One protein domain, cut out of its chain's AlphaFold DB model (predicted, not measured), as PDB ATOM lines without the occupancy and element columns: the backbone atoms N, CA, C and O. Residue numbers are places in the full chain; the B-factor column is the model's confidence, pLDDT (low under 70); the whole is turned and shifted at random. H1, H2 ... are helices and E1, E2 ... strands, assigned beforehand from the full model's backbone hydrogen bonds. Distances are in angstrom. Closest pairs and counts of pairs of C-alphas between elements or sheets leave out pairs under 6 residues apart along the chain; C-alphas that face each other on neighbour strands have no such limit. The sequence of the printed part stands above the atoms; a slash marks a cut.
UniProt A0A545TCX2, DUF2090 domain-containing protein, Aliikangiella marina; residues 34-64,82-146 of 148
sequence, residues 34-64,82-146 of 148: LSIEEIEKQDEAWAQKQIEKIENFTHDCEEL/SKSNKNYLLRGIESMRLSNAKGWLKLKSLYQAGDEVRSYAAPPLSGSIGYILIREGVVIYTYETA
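Overview. This is residues 34 to 64 and 82 to 146 of the 148 residues of the protein "DUF2090 domain-containing protein" of Aliikangiella marina (UniProt A0A545TCX2). Two long helices, H1 and H2, run side by side in opposite ways, and a small three-stranded sheet sits at one end of the pair, where H2 covers one face of it with residues 100 to 110 and H1 only grazes it. The helices reach well beyond the sheet and make most of the length. The printed part has 96 residues, with two named helices and three named strands in the order H1, H2, E1, E2, E3; the sheet runs E1, E2, E3, antiparallel, and the class is mixed, helices and strands. The whole is loose, with a radius of gyration of the C-alphas of 16.6 A, and only just elongated, spanning 57 by 29 by 18 A.

Arrangement. Begin at H1, residues 36 to 64, and go on past the cut to H2, residues 82 to 110. They touch, with residues 82 to 93 alone of H2; the closest C-alphas, those of Thr 58 and Ser 82, are 6.4 A apart, and the lines stand at a shallow tilt of 6 degrees, opposite ways. Every O i to N i+4 pair is within hydrogen-bond range in H1, and 24 of 25 are in H2. H2 has a kink of 27 degrees near residue 103. Next come E1, residues 116 to 121, E2, residues 129 to 135, and E3, residues 138 to 144, a meander, each strand the antiparallel neighbour of the one before. In the hairpin of E1 and E2, look for N 118 and O 132, 2.9 A apart; in that of E2 and E3, for N 131 and O 143, 2.8 A apart. The sheet is only just strongly twisted, with C-alphas up to 4.4 A off its best plane. H2 is on one face of it, making two layers, a helix over a sheet, at a height over the sheet of 12.6 A. It runs along the strands, at 9 degrees to E3 on the local plane; the closest C-alphas of H2 and E3, those of Gly 103 and Tyr 143, are 5.9 A apart. H1 only grazes the sheet, with residues 36 to 39.

Along the chain. Find C-alpha 36 at (15.772, -0.756, 15.519); from there H1 runs 42.6 A to residue 64. H2 starts at C-alpha 82, at (-7.914, 8.671, 42.115), and runs 42.0 A. E1 is 16.7 A long, E2 20.3 A and E3 17.9 A, ending at C-alpha 144, at (20.256, 0.447, 30.727).

Size, cuts and confidence. The C-alphas farthest apart, those of Leu 64 and Glu 136, are 57.1 A apart. Residues 65 to 81 are not printed, and C-alphas 64 and 82 are 11.4 A apart across this cut. Of the links printed whole, H2 to E1 and E2 to E3 are tight, and E1 to E2 is short. The mean pLDDT of the printed part is 73.8; look for values under 70 in 39 residues, among them 56 to 64, 82 to 101 and 122 to 128.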
ATOM      1  N   LEU A  34      18.530  -7.569  17.227       86.19
ATOM      2  CA  LEU A  34      17.224  -6.958  17.014       86.19
ATOM      3  C   LEU A  34      17.369  -5.807  16.022       86.19
ATOM      4  O   LEU A  34      18.373  -5.087  16.037       86.19
ATOM      5  N   SER A  35      16.354  -5.605  15.189       85.25
ATOM      6  CA  SER A  35      16.259  -4.394  14.380       85.25
ATOM      7  C   SER A  35      15.840  -3.200  15.247       85.25
ATOM      8  O   SER A  35      15.186  -3.354  16.283       85.25
ATOM      9  N   ILE A  36      16.198  -1.983  14.825       80.19
ATOM     10  CA  ILE A  36      15.772  -0.756  15.519       80.19
ATOM     11  C   ILE A  36      14.238  -0.683  15.577       80.19
ATOM     12  O   ILE A  36      13.679  -0.338  16.616       80.19
ATOM     13  N   GLU A  37      13.551  -1.082  14.505       82.12
ATOM     14  CA  GLU A  37      12.088  -1.080  14.418       82.12
ATOM     15  C   GLU A  37      11.436  -2.082  15.383       82.12
ATOM     16  O   GLU A  37      10.352  -1.825  15.913       82.12
ATOM     17  N   GLU A  38      12.067  -3.233  15.620       84.25
ATOM     18  CA  GLU A  38      11.589  -4.213  16.601       84.25
ATOM     19  C   GLU A  38      11.664  -3.661  18.023       84.25
ATOM     20  O   GLU A  38      10.741  -3.868  18.815       84.25
ATOM     21  N   ILE A  39      12.732  -2.927  18.337       77.62
ATOM     22  CA  ILE A  39      12.925  -2.305  19.648       77.62
ATOM     23  C   ILE A  39      11.883  -1.205  19.882       77.62
ATOM     24  O   ILE A  39      11.264  -1.174  20.945       77.62
ATOM     25  N   GLU A  40      11.626  -0.354  18.884       79.19
ATOM     26  CA  GLU A  40      10.605   0.699  18.988       79.19
ATOM     27  C   GLU A  40       9.209   0.110  19.227       79.19
ATOM     28  O   GLU A  40       8.493   0.558  20.123       79.19
ATOM     29  N   LYS A  41       8.854  -0.973  18.523       80.75
ATOM     30  CA  LYS A  41       7.584  -1.681  18.756       80.75
ATOM     31  C   LYS A  41       7.477  -2.268  20.163       80.75
ATOM     32  O   LYS A  41       6.386  -2.282  20.734       80.75
ATOM     33  N   GLN A  42       8.574  -2.783  20.723       77.19
ATOM     34  CA  GLN A  42       8.584  -3.325  22.086       77.19
ATOM     35  C   GLN A  42       8.386  -2.226  23.139       77.19
ATOM     36  O   GLN A  42       7.618  -2.433  24.081       77.19
ATOM     37  N   ASP A  43       9.026  -1.068  22.966       74.12
ATOM     38  CA  ASP A  43       8.883   0.078  23.873       74.12
ATOM     39  C   ASP A  43       7.458   0.656  23.836       74.12
ATOM     40  O   ASP A  43       6.832   0.857  24.880       74.12
ATOM     41  N   GLU A  44       6.887   0.818  22.637       74.00
ATOM     42  CA  GLU A  44       5.498   1.251  22.459       74.00
ATOM     43  C   GLU A  44       4.504   0.276  23.105       74.00
ATOM     44  O   GLU A  44       3.622   0.691  23.864       74.00
ATOM     45  N   ALA A  45       4.670  -1.029  22.867       77.25
ATOM     46  CA  ALA A  45       3.803  -2.054  23.443       77.25
ATOM     47  C   ALA A  45       3.915  -2.126  24.975       77.25
ATOM     48  O   ALA A  45       2.915  -2.351  25.663       77.25
ATOM     49  N   TRP A  46       5.116  -1.942  25.530       78.56
ATOM     50  CA  TRP A  46       5.304  -1.867  26.977       78.56
ATOM     51  C   TRP A  46       4.606  -0.637  27.559       78.56
ATOM     52  O   TRP A  46       3.863  -0.773  28.533       78.56
ATOM     53  N   ALA A  47       4.782   0.537  26.945       68.94
ATOM     54  CA  ALA A  47       4.157   1.775  27.401       68.94
ATOM     55  C   ALA A  47       2.627   1.652  27.422       68.94
ATOM     56  O   ALA A  47       1.998   1.979  28.431       68.94
ATOM     57  N   GLN A  48       2.044   1.089  26.361       74.56
ATOM     58  CA  GLN A  48       0.603   0.863  26.269       74.56
ATOM     59  C   GLN A  48       0.093  -0.048  27.396       74.56
ATOM     60  O   GLN A  48      -0.876   0.291  28.071       74.56
ATOM     61  N   LYS A  49       0.796  -1.151  27.691       79.75
ATOM     62  CA  LYS A  49       0.438  -2.054  28.801       79.75
ATOM     63  C   LYS A  49       0.490  -1.379  30.173       79.75
ATOM     64  O   LYS A  49      -0.285  -1.739  31.058       79.75
ATOM     65  N   GLN A  50       1.415  -0.444  30.397       71.88
ATOM     66  CA  GLN A  50       1.472   0.290  31.668       71.88
ATOM     67  C   GLN A  50       0.329   1.303  31.786       71.88
ATOM     68  O   GLN A  50      -0.243   1.442  32.868       71.88
ATOM     69  N   ILE A  51      -0.042   1.962  30.681       74.94
ATOM     70  CA  ILE A  51      -1.223   2.834  30.623       74.94
ATOM     71  C   ILE A  51      -2.478   2.018  30.950       74.94
ATOM     72  O   ILE A  51      -3.190   2.373  31.883       74.94
ATOM     73  N   GLU A  52      -2.686   0.875  30.291       75.94
ATOM     74  CA  GLU A  52      -3.829  -0.018  30.544       75.94
ATOM     75  C   GLU A  52      -3.915  -0.470  32.009       75.94
ATOM     76  O   GLU A  52      -4.992  -0.464  32.600       75.94
ATOM     77  N   LYS A  53      -2.784  -0.815  32.643       75.06
ATOM     78  CA  LYS A  53      -2.755  -1.164  34.075       75.06
ATOM     79  C   LYS A  53      -3.233  -0.019  34.965       75.06
ATOM     80  O   LYS A  53      -3.976  -0.264  35.914       75.06
ATOM     81  N   ILE A  54      -2.808   1.212  34.681       69.88
ATOM     82  CA  ILE A  54      -3.254   2.396  35.425       69.88
ATOM     83  C   ILE A  54      -4.739   2.652  35.178       69.88
ATOM     84  O   ILE A  54      -5.459   2.992  36.115       69.88
ATOM     85  N   GLU A  55      -5.204   2.504  33.940       72.06
ATOM     86  CA  GLU A  55      -6.608   2.713  33.591       72.06
ATOM     87  C   GLU A  55      -7.520   1.699  34.272       72.06
ATOM     88  O   GLU A  55      -8.477   2.115  34.923       72.06
ATOM     89  N   ASN A  56      -7.164   0.414  34.242       68.81
ATOM     90  CA  ASN A  56      -7.897  -0.639  34.944       68.81
ATOM     91  C   ASN A  56      -7.893  -0.416  36.462       68.81
ATOM     92  O   ASN A  56      -8.950  -0.451  37.080       68.81
ATOM     93  N   PHE A  57      -6.744  -0.077  37.062       64.44
ATOM     94  CA  PHE A  57      -6.673   0.251  38.492       64.44
ATOM     95  C   PHE A  57      -7.552   1.457  38.863       64.44
ATOM     96  O   PHE A  57      -8.178   1.481  39.922       64.44
ATOM     97  N   THR A  58      -7.610   2.467  37.990       64.44
ATOM     98  CA  THR A  58      -8.470   3.640  38.199       64.44
ATOM     99  C   THR A  58      -9.946   3.248  38.117       64.44
ATOM    100  O   THR A  58     -10.724   3.674  38.965       64.44
ATOM    101  N   HIS A  59     -10.316   2.410  37.144       58.97
ATOM    102  CA  HIS A  59     -11.685   1.931  36.955       58.97
ATOM    103  C   HIS A  59     -12.164   1.060  38.128       58.97
ATOM    104  O   HIS A  59     -13.244   1.301  38.664       58.97
ATOM    105  N   ASP A  60     -11.323   0.136  38.602       60.47
ATOM    106  CA  ASP A  60     -11.600  -0.698  39.778       60.47
ATOM    107  C   ASP A  60     -11.829   0.157  41.039       60.47
ATOM    108  O   ASP A  60     -12.714  -0.134  41.846       60.47
ATOM    109  N   CYS A  61     -11.069   1.248  41.208       60.34
ATOM    110  CA  CYS A  61     -11.286   2.192  42.308       60.34
ATOM    111  C   CYS A  61     -12.597   2.982  42.162       60.34
ATOM    112  O   CYS A  61     -13.292   3.168  43.160       60.34
ATOM    113  N   GLU A  62     -12.960   3.430  40.956       61.56
ATOM    114  CA  GLU A  62     -14.238   4.119  40.708       61.56
ATOM    115  C   GLU A  62     -15.440   3.203  41.009       61.56
ATOM    116  O   GLU A  62     -16.389   3.619  41.680       61.56
ATOM    117  N   GLU A  63     -15.383   1.930  40.602       56.56
ATOM    118  CA  GLU A  63     -16.425   0.947  40.926       56.56
ATOM    119  C   GLU A  63     -16.525   0.650  42.431       56.56
ATOM    120  O   GLU A  63     -17.625   0.499  42.975       56.56
ATOM    121  N   LEU A  64     -15.384   0.550  43.121       56.81
ATOM    122  CA  LEU A  64     -15.331   0.323  44.565       56.81
ATOM    123  C   LEU A  64     -15.852   1.528  45.358       56.81
ATOM    124  O   LEU A  64     -16.555   1.332  46.350       56.81
ATOM    125  N   SER A  82      -7.950   9.346  43.431       52.31
ATOM    126  CA  SER A  82      -7.914   8.671  42.115       52.31
ATOM    127  C   SER A  82      -7.561   9.570  40.909       52.31
ATOM    128  O   SER A  82      -6.729   9.191  40.084       52.31
ATOM    129  N   LYS A  83      -8.086  10.804  40.813       50.12
ATOM    130  CA  LYS A  83      -7.797  11.698  39.665       50.12
ATOM    131  C   LYS A  83      -6.422  12.372  39.707       50.12
ATOM    132  O   LYS A  83      -5.772  12.481  38.666       50.12
ATOM    133  N   SER A  84      -5.955  12.822  40.877       51.91
ATOM    134  CA  SER A  84      -4.607  13.401  41.001       51.91
ATOM    135  C   SER A  84      -3.523  12.331  40.889       51.91
ATOM    136  O   SER A  84      -2.478  12.606  40.303       51.91
ATOM    137  N   ASN A  85      -3.798  11.102  41.349       62.06
ATOM    138  CA  ASN A  85      -2.890   9.971  41.170       62.06
ATOM    139  C   ASN A  85      -2.792   9.517  39.714       62.06
ATOM    140  O   ASN A  85      -1.677   9.292  39.262       62.06
ATOM    141  N   LYS A  86      -3.889   9.444  38.941       64.25
ATOM    142  CA  LYS A  86      -3.807   9.039  37.521       64.25
ATOM    143  C   LYS A  86      -2.874   9.954  36.727       64.25
ATOM    144  O   LYS A  86      -1.947   9.478  36.082       64.25
ATOM    145  N   ASN A  87      -3.061  11.270  36.822       65.88
ATOM    146  CA  ASN A  87      -2.213  12.228  36.105       65.88
ATOM    147  C   ASN A  87      -0.764  12.230  36.609       65.88
ATOM    148  O   ASN A  87       0.155  12.391  35.810       65.88
ATOM    149  N   TYR A  88      -0.549  12.049  37.915       64.56
ATOM    150  CA  TYR A  88       0.791  11.928  38.489       64.56
ATOM    151  C   TYR A  88       1.510  10.657  38.010       64.56
ATOM    152  O   TYR A  88       2.659  10.732  37.581       64.56
ATOM    153  N   LEU A  89       0.822   9.514  37.998       66.88
ATOM    154  CA  LEU A  89       1.347   8.233  37.518       66.88
ATOM    155  C   LEU A  89       1.629   8.263  36.011       66.88
ATOM    156  O   LEU A  89       2.710   7.859  35.589       66.88
ATOM    157  N   LEU A  90       0.714   8.817  35.207       69.44
ATOM    158  CA  LEU A  90       0.927   9.021  33.769       69.44
ATOM    159  C   LEU A  90       2.126   9.940  33.502       69.44
ATOM    160  O   LEU A  90       2.954   9.635  32.648       69.44
ATOM    161  N   ARG A  91       2.282  11.028  34.272       63.19
ATOM    162  CA  ARG A  91       3.481  11.882  34.208       63.19
ATOM    163  C   ARG A  91       4.750  11.143  34.628       63.19
ATOM    164  O   ARG A  91       5.802  11.411  34.059       63.19
ATOM    165  N   GLY A  92       4.670  10.229  35.593       63.16
ATOM    166  CA  GLY A  92       5.780   9.356  35.978       63.16
ATOM    167  C   GLY A  92       6.216   8.438  34.834       63.16
ATOM    168  O   GLY A  92       7.405   8.373  34.534       63.16
ATOM    169  N   ILE A  93       5.262   7.805  34.141       66.94
ATOM    170  CA  ILE A  93       5.535   7.002  32.936       66.94
ATOM    171  C   ILE A  93       6.164   7.857  31.841       66.94
ATOM    172  O   ILE A  93       7.174   7.457  31.268       66.94
ATOM    173  N   GLU A  94       5.616   9.044  31.580       65.50
ATOM    174  CA  GLU A  94       6.158   9.943  30.560       65.50
ATOM    175  C   GLU A  94       7.572  10.422  30.919       65.50
ATOM    176  O   GLU A  94       8.457  10.453  30.072       65.50
ATOM    177  N   SER A  95       7.833  10.711  32.195       57.09
ATOM    178  CA  SER A  95       9.172  11.045  32.689       57.09
ATOM    179  C   SER A  95      10.163   9.888  32.497       57.09
ATOM    180  O   SER A  95      11.287  10.104  32.042       57.09
ATOM    181  N   MET A  96       9.746   8.645  32.772       62.75
ATOM    182  CA  MET A  96      10.562   7.452  32.511       62.75
ATOM    183  C   MET A  96      10.810   7.249  31.014       62.75
ATOM    184  O   MET A  96      11.954   7.007  30.627       62.75
ATOM    185  N   ARG A  97       9.789   7.434  30.163       65.62
ATOM    186  CA  ARG A  97       9.935   7.440  28.696       65.62
ATOM    187  C   ARG A  97      10.954   8.479  28.253       65.62
ATOM    188  O   ARG A  97      11.857   8.141  27.505       65.62
ATOM    189  N   LEU A  98      10.859   9.716  28.737       57.31
ATOM    190  CA  LEU A  98      11.786  10.798  28.389       57.31
ATOM    191  C   LEU A  98      13.220  10.531  28.878       57.31
ATOM    192  O   LEU A  98      14.182  10.883  28.192       57.31
ATOM    193  N   SER A  99      13.382   9.898  30.043       59.78
ATOM    194  CA  SER A  99      14.692   9.476  30.553       59.78
ATOM    195  C   SER A  99      15.301   8.375  29.680       59.78
ATOM    196  O   SER A  99      16.430   8.516  29.200       59.78
ATOM    197  N   ASN A 100      14.525   7.331  29.379       67.56
ATOM    198  CA  ASN A 100      14.925   6.242  28.486       67.56
ATOM    199  C   ASN A 100      15.154   6.743  27.048       67.56
ATOM    200  O   ASN A 100      16.063   6.274  26.362       67.56
ATOM    201  N   ALA A 101      14.424   7.779  26.623       68.12
ATOM    202  CA  ALA A 101      14.571   8.406  25.319       68.12
ATOM    203  C   ALA A 101      15.949   9.044  25.128       68.12
ATOM    204  O   ALA A 101      16.439   9.054  24.008       68.12
ATOM    205  N   LYS A 102      16.632   9.534  26.173       72.12
ATOM    206  CA  LYS A 102      18.000  10.067  26.014       72.12
ATOM    207  C   LYS A 102      19.001   8.971  25.654       72.12
ATOM    208  O   LYS A 102      19.814   9.163  24.751       72.12
ATOM    209  N   GLY A 103      18.925   7.831  26.344       76.44
ATOM    210  CA  GLY A 103      19.755   6.661  26.049       76.44
ATOM    211  C   GLY A 103      19.466   6.113  24.653       76.44
ATOM    212  O   GLY A 103      20.392   5.894  23.872       76.44
ATOM    213  N   TRP A 104      18.180   6.012  24.311       76.94
ATOM    214  CA  TRP A 104      17.712   5.549  23.008       76.94
ATOM    215  C   TRP A 104      18.087   6.486  21.852       76.94
ATOM    216  O   TRP A 104      18.625   6.042  20.841       76.94
ATOM    217  N   LEU A 105      17.875   7.798  21.993       81.25
ATOM    218  CA  LEU A 105      18.259   8.796  20.987       81.25
ATOM    219  C   LEU A 105      19.768   8.787  20.745       81.25
ATOM    220  O   LEU A 105      20.200   8.894  19.598       81.25
ATOM    221  N   LYS A 106      20.566   8.615  21.805       83.19
ATOM    222  CA  LYS A 106      22.016   8.473  21.668       83.19
ATOM    223  C   LYS A 106      22.375   7.201  20.900       83.19
ATOM    224  O   LYS A 106      23.158   7.295  19.959       83.19
ATOM    225  N   LEU A 107      21.762   6.060  21.224       85.56
ATOM    226  CA  LEU A 107      21.957   4.812  20.479       85.56
ATOM    227  C   LEU A 107      21.625   5.000  18.991       85.56
ATOM    228  O   LEU A 107      22.471   4.719  18.146       85.56
ATOM    229  N   LYS A 108      20.458   5.571  18.669       84.06
ATOM    230  CA  LYS A 108      20.052   5.861  17.282       84.06
ATOM    231  C   LYS A 108      21.001   6.819  16.564       84.06
ATOM    232  O   LYS A 108      21.240   6.649  15.377       84.06
ATOM    233  N   SER A 109      21.556   7.811  17.264       86.12
ATOM    234  CA  SER A 109      22.515   8.752  16.668       86.12
ATOM    235  C   SER A 109      23.874   8.119  16.342       86.12
ATOM    236  O   SER A 109      24.572   8.602  15.455       86.12
ATOM    237  N   LEU A 110      24.254   7.058  17.063       86.56
ATOM    238  CA  LEU A 110      25.515   6.334  16.869       86.56
ATOM    239  C   LEU A 110      25.383   5.169  15.879       86.56
ATOM    240  O   LEU A 110      26.395   4.751  15.310       86.56
ATOM    241  N   TYR A 111      24.160   4.665  15.697       87.38
ATOM    242  CA  TYR A 111      23.831   3.548  14.822       87.38
ATOM    243  C   TYR A 111      24.179   3.845  13.360       87.38
ATOM    244  O   TYR A 111      23.814   4.883  12.804       87.38
ATOM    245  N   GLN A 112      24.874   2.903  12.731       88.56
ATOM    246  CA  GLN A 112      25.212   2.903  11.314       88.56
ATOM    247  C   GLN A 112      24.725   1.612  10.654       88.56
ATOM    248  O   GLN A 112      24.503   0.592  11.306       88.56
ATOM    249  N   ALA A 113      24.550   1.651   9.331       86.12
ATOM    250  CA  ALA A 113      24.171   0.465   8.575       86.12
ATOM    251  C   ALA A 113      25.236  -0.634   8.738       86.12
ATOM    252  O   ALA A 113      26.408  -0.406   8.449       86.12
ATOM    253  N   GLY A 114      24.807  -1.819   9.178       86.12
ATOM    254  CA  GLY A 114      25.690  -2.955   9.460       86.12
ATOM    255  C   GLY A 114      26.051  -3.129  10.938       86.12
ATOM    256  O   GLY A 114      26.635  -4.153  11.282       86.12
ATOM    257  N   ASP A 115      25.674  -2.188  11.808       89.69
ATOM    258  CA  ASP A 115      25.781  -2.381  13.253       89.69
ATOM    259  C   ASP A 115      24.728  -3.387  13.751       89.69
ATOM    260  O   ASP A 115      23.602  -3.443  13.253       89.69
ATOM    261  N   GLU A 116      25.074  -4.156  14.781       91.25
ATOM    262  CA  GLU A 116      24.133  -5.017  15.495       91.25
ATOM    263  C   GLU A 116      23.638  -4.316  16.760       91.25
ATOM    264  O   GLU A 116      24.427  -3.773  17.536       91.25
ATOM    265  N   VAL A 117      22.334  -4.395  17.022       90.44
ATOM    266  CA  VAL A 117      21.765  -3.998  18.312       90.44
ATOM    267  C   VAL A 117      21.271  -5.242  19.028       90.44
ATOM    268  O   VAL A 117      20.570  -6.065  18.449       90.44
ATOM    269  N   ARG A 118      21.650  -5.407  20.293       90.00
ATOM    270  CA  ARG A 118      21.221  -6.533  21.134       90.00
ATOM    271  C   ARG A 118      20.625  -6.002  22.420       90.00
ATOM    272  O   ARG A 118      21.145  -5.033  22.972       90.00
ATOM    273  N   SER A 119      19.566  -6.632  22.911       87.06
ATOM    274  CA  SER A 119      19.115  -6.391  24.275       87.06
ATOM    275  C   SER A 119      19.871  -7.299  25.244       87.06
ATOM    276  O   SER A 119      20.465  -8.309  24.856       87.06
ATOM    277  N   TYR A 120      19.881  -6.934  26.518       83.44
ATOM    278  CA  TYR A 120      20.360  -7.798  27.588       83.44
ATOM    279  C   TYR A 120      19.478  -7.664  28.820       83.44
ATOM    280  O   TYR A 120      18.908  -6.606  29.074       83.44
ATOM    281  N   ALA A 121      19.398  -8.739  29.597       78.44
ATOM    282  CA  ALA A 121      18.745  -8.755  30.900       78.44
ATOM    283  C   ALA A 121      19.569  -9.622  31.857       78.44
ATOM    284  O   ALA A 121      19.902 -10.760  31.520       78.44
ATOM    285  N   ALA A 122      19.909  -9.104  33.041       66.56
ATOM    286  CA  ALA A 122      20.649  -9.891  34.027       66.56
ATOM    287  C   ALA A 122      19.722 -10.953  34.663       66.56
ATOM    288  O   ALA A 122      18.731 -10.579  35.303       66.56
ATOM    289  N   PRO A 123      20.017 -12.263  34.546       64.25
ATOM    290  CA  PRO A 123      19.245 -13.312  35.209       64.25
ATOM    291  C   PRO A 123      19.456 -13.280  36.736       64.25
ATOM    292  O   PRO A 123      20.589 -13.066  37.170       64.25
ATOM    293  N   PRO A 124      18.463 -13.610  37.589       50.84
ATOM    294  CA  PRO A 124      17.009 -13.507  37.444       50.84
ATOM    295  C   PRO A 124      16.401 -12.368  38.304       50.84
ATOM    296  O   PRO A 124      15.206 -12.387  38.572       50.84
ATOM    297  N   LEU A 125      17.204 -11.409  38.793       49.62
ATOM    298  CA  LEU A 125      16.790 -10.495  39.875       49.62
ATOM    299  C   LEU A 125      16.725  -9.006  39.515       49.62
ATOM    300  O   LEU A 125      16.127  -8.251  40.272       49.62
ATOM    301  N   SER A 126      17.327  -8.557  38.409       55.94
ATOM    302  CA  SER A 126      17.461  -7.105  38.188       55.94
ATOM    303  C   SER A 126      16.223  -6.437  37.592       55.94
ATOM    304  O   SER A 126      16.102  -5.224  37.702       55.94
ATOM    305  N   GLY A 127      15.351  -7.181  36.895       59.81
ATOM    306  CA  GLY A 127      14.215  -6.619  36.141       59.81
ATOM    307  C   GLY A 127      14.596  -5.616  35.036       59.81
ATOM    308  O   GLY A 127      13.744  -5.216  34.248       59.81
ATOM    309  N   SER A 128      15.873  -5.244  34.947       66.81
ATOM    310  CA  SER A 128      16.397  -4.197  34.088       66.81
ATOM    311  C   SER A 128      16.742  -4.796  32.732       66.81
ATOM    312  O   SER A 128      17.417  -5.826  32.646       66.81
ATOM    313  N   ILE A 129      16.275  -4.141  31.672       77.88
ATOM    314  CA  ILE A 129      16.640  -4.465  30.294       77.88
ATOM    315  C   ILE A 129      17.543  -3.346  29.794       77.88
ATOM    316  O   ILE A 129      17.247  -2.167  29.980       77.88
ATOM    317  N   GLY A 130      18.649  -3.682  29.155       82.19
ATOM    318  CA  GLY A 130      19.485  -2.704  28.472       82.19
ATOM    319  C   GLY A 130      19.686  -3.063  27.011       82.19
ATOM    320  O   GLY A 130      19.293  -4.142  26.565       82.19
ATOM    321  N   TYR A 131      20.311  -2.155  26.271       86.19
ATOM    322  CA  TYR A 131      20.668  -2.359  24.874       86.19
ATOM    323  C   TYR A 131      22.145  -2.079  24.647       86.19
ATOM    324  O   TYR A 131      22.743  -1.212  25.287       86.19
ATOM    325  N   ILE A 132      22.714  -2.827  23.709       87.94
ATOM    326  CA  ILE A 132      24.115  -2.789  23.314       87.94
ATOM    327  C   ILE A 132      24.160  -2.550  21.811       87.94
ATOM    328  O   ILE A 132      23.522  -3.284  21.057       87.94
ATOM    329  N   LEU A 133      24.919  -1.544  21.388       89.44
ATOM    330  CA  LEU A 133      25.269  -1.299  19.993       89.44
ATOM    331  C   LEU A 133      26.652  -1.894  19.719       89.44
ATOM    332  O   LEU A 133      27.614  -1.556  20.412       89.44
ATOM    333  N   ILE A 134      26.751  -2.756  18.714       89.75
ATOM    334  CA  ILE A 134      27.966  -3.483  18.346       89.75
ATOM    335  C   ILE A 134      28.319  -3.160  16.897       89.75
ATOM    336  O   ILE A 134      27.482  -3.296  16.008       89.75
ATOM    337  N   ARG A 135      29.576  -2.797  16.649       89.44
ATOM    338  CA  ARG A 135      30.131  -2.588  15.308       89.44
ATOM    339  C   ARG A 135      31.317  -3.508  15.113       89.44
ATOM    340  O   ARG A 135      32.252  -3.464  15.906       89.44
ATOM    341  N   GLU A 136      31.268  -4.356  14.091       88.75
ATOM    342  CA  GLU A 136      32.368  -5.278  13.754       88.75
ATOM    343  C   GLU A 136      32.855  -6.118  14.961       88.75
ATOM    344  O   GLU A 136      34.041  -6.388  15.131       88.75
ATOM    345  N   GLY A 137      31.926  -6.528  15.833       84.56
ATOM    346  CA  GLY A 137      32.221  -7.318  17.036       84.56
ATOM    347  C   GLY A 137      32.698  -6.516  18.253       84.56
ATOM    348  O   GLY A 137      32.983  -7.112  19.292       84.56
ATOM    349  N   VAL A 138      32.747  -5.187  18.153       84.50
ATOM    350  CA  VAL A 138      33.167  -4.274  19.219       84.50
ATOM    351  C   VAL A 138      31.961  -3.535  19.795       84.50
ATOM    352  O   VAL A 138      31.139  -3.001  19.050       84.50
ATOM    353  N   VAL A 139      31.845  -3.491  21.123       85.81
ATOM    354  CA  VAL A 139      30.780  -2.749  21.812       85.81
ATOM    355  C   VAL A 139      31.053  -1.245  21.716       85.81
ATOM    356  O   VAL A 139      32.050  -0.751  22.234       85.81
ATOM    357  N   ILE A 140      30.154  -0.516  21.057       85.19
ATOM    358  CA  ILE A 140      30.236   0.939  20.847       85.19
ATOM    359  C   ILE A 140      29.511   1.694  21.964       85.19
ATOM    360  O   ILE A 140      29.931   2.774  22.381       85.19
ATOM    361  N   TYR A 141      28.377   1.160  22.418       85.19
ATOM    362  CA  TYR A 141      27.520   1.833  23.383       85.19
ATOM    363  C   TYR A 141      26.659   0.831  24.143       85.19
ATOM    364  O   TYR A 141      26.107  -0.092  23.545       85.19
ATOM    365  N   THR A 142      26.507   1.051  25.444       83.25
ATOM    366  CA  THR A 142      25.548   0.355  26.298       83.25
ATOM    367  C   THR A 142      24.652   1.382  26.973       83.25
ATOM    368  O   THR A 142      25.100   2.459  27.372       83.25
ATOM    369  N   TYR A 143      23.366   1.066  27.092       80.56
ATOM    370  CA  TYR A 143      22.474   1.818  27.964       80.56
ATOM    371  C   TYR A 143      21.506   0.878  28.667       80.56
ATOM    372  O   TYR A 143      20.950  -0.031  28.052       80.56
ATOM    373  N   GLU A 144      21.286   1.126  29.951       76.44
ATOM    374  CA  GLU A 144      20.256   0.447  30.727       76.44
ATOM    375  C   GLU A 144      18.979   1.262  30.671       76.44
ATOM    376  O   GLU A 144      18.988   2.473  30.914       76.44
ATOM    377  N   THR A 145      17.865   0.604  30.351       70.56
ATOM    378  CA  THR A 145      16.572   1.163  30.727       70.56
ATOM    379  C   THR A 145      16.452   0.977  32.230       70.56
ATOM    380  O   THR A 145      16.581  -0.133  32.748       70.56
ATOM    381  N   ALA A 146      16.233   2.071  32.951       52.81
ATOM    382  CA  ALA A 146      15.816   1.945  34.333       52.81
ATOM    383  C   ALA A 146      14.418   1.308  34.320       52.81
ATOM    384  O   ALA A 146      13.484   1.903  33.773       52.81
TER     385      ALA A 146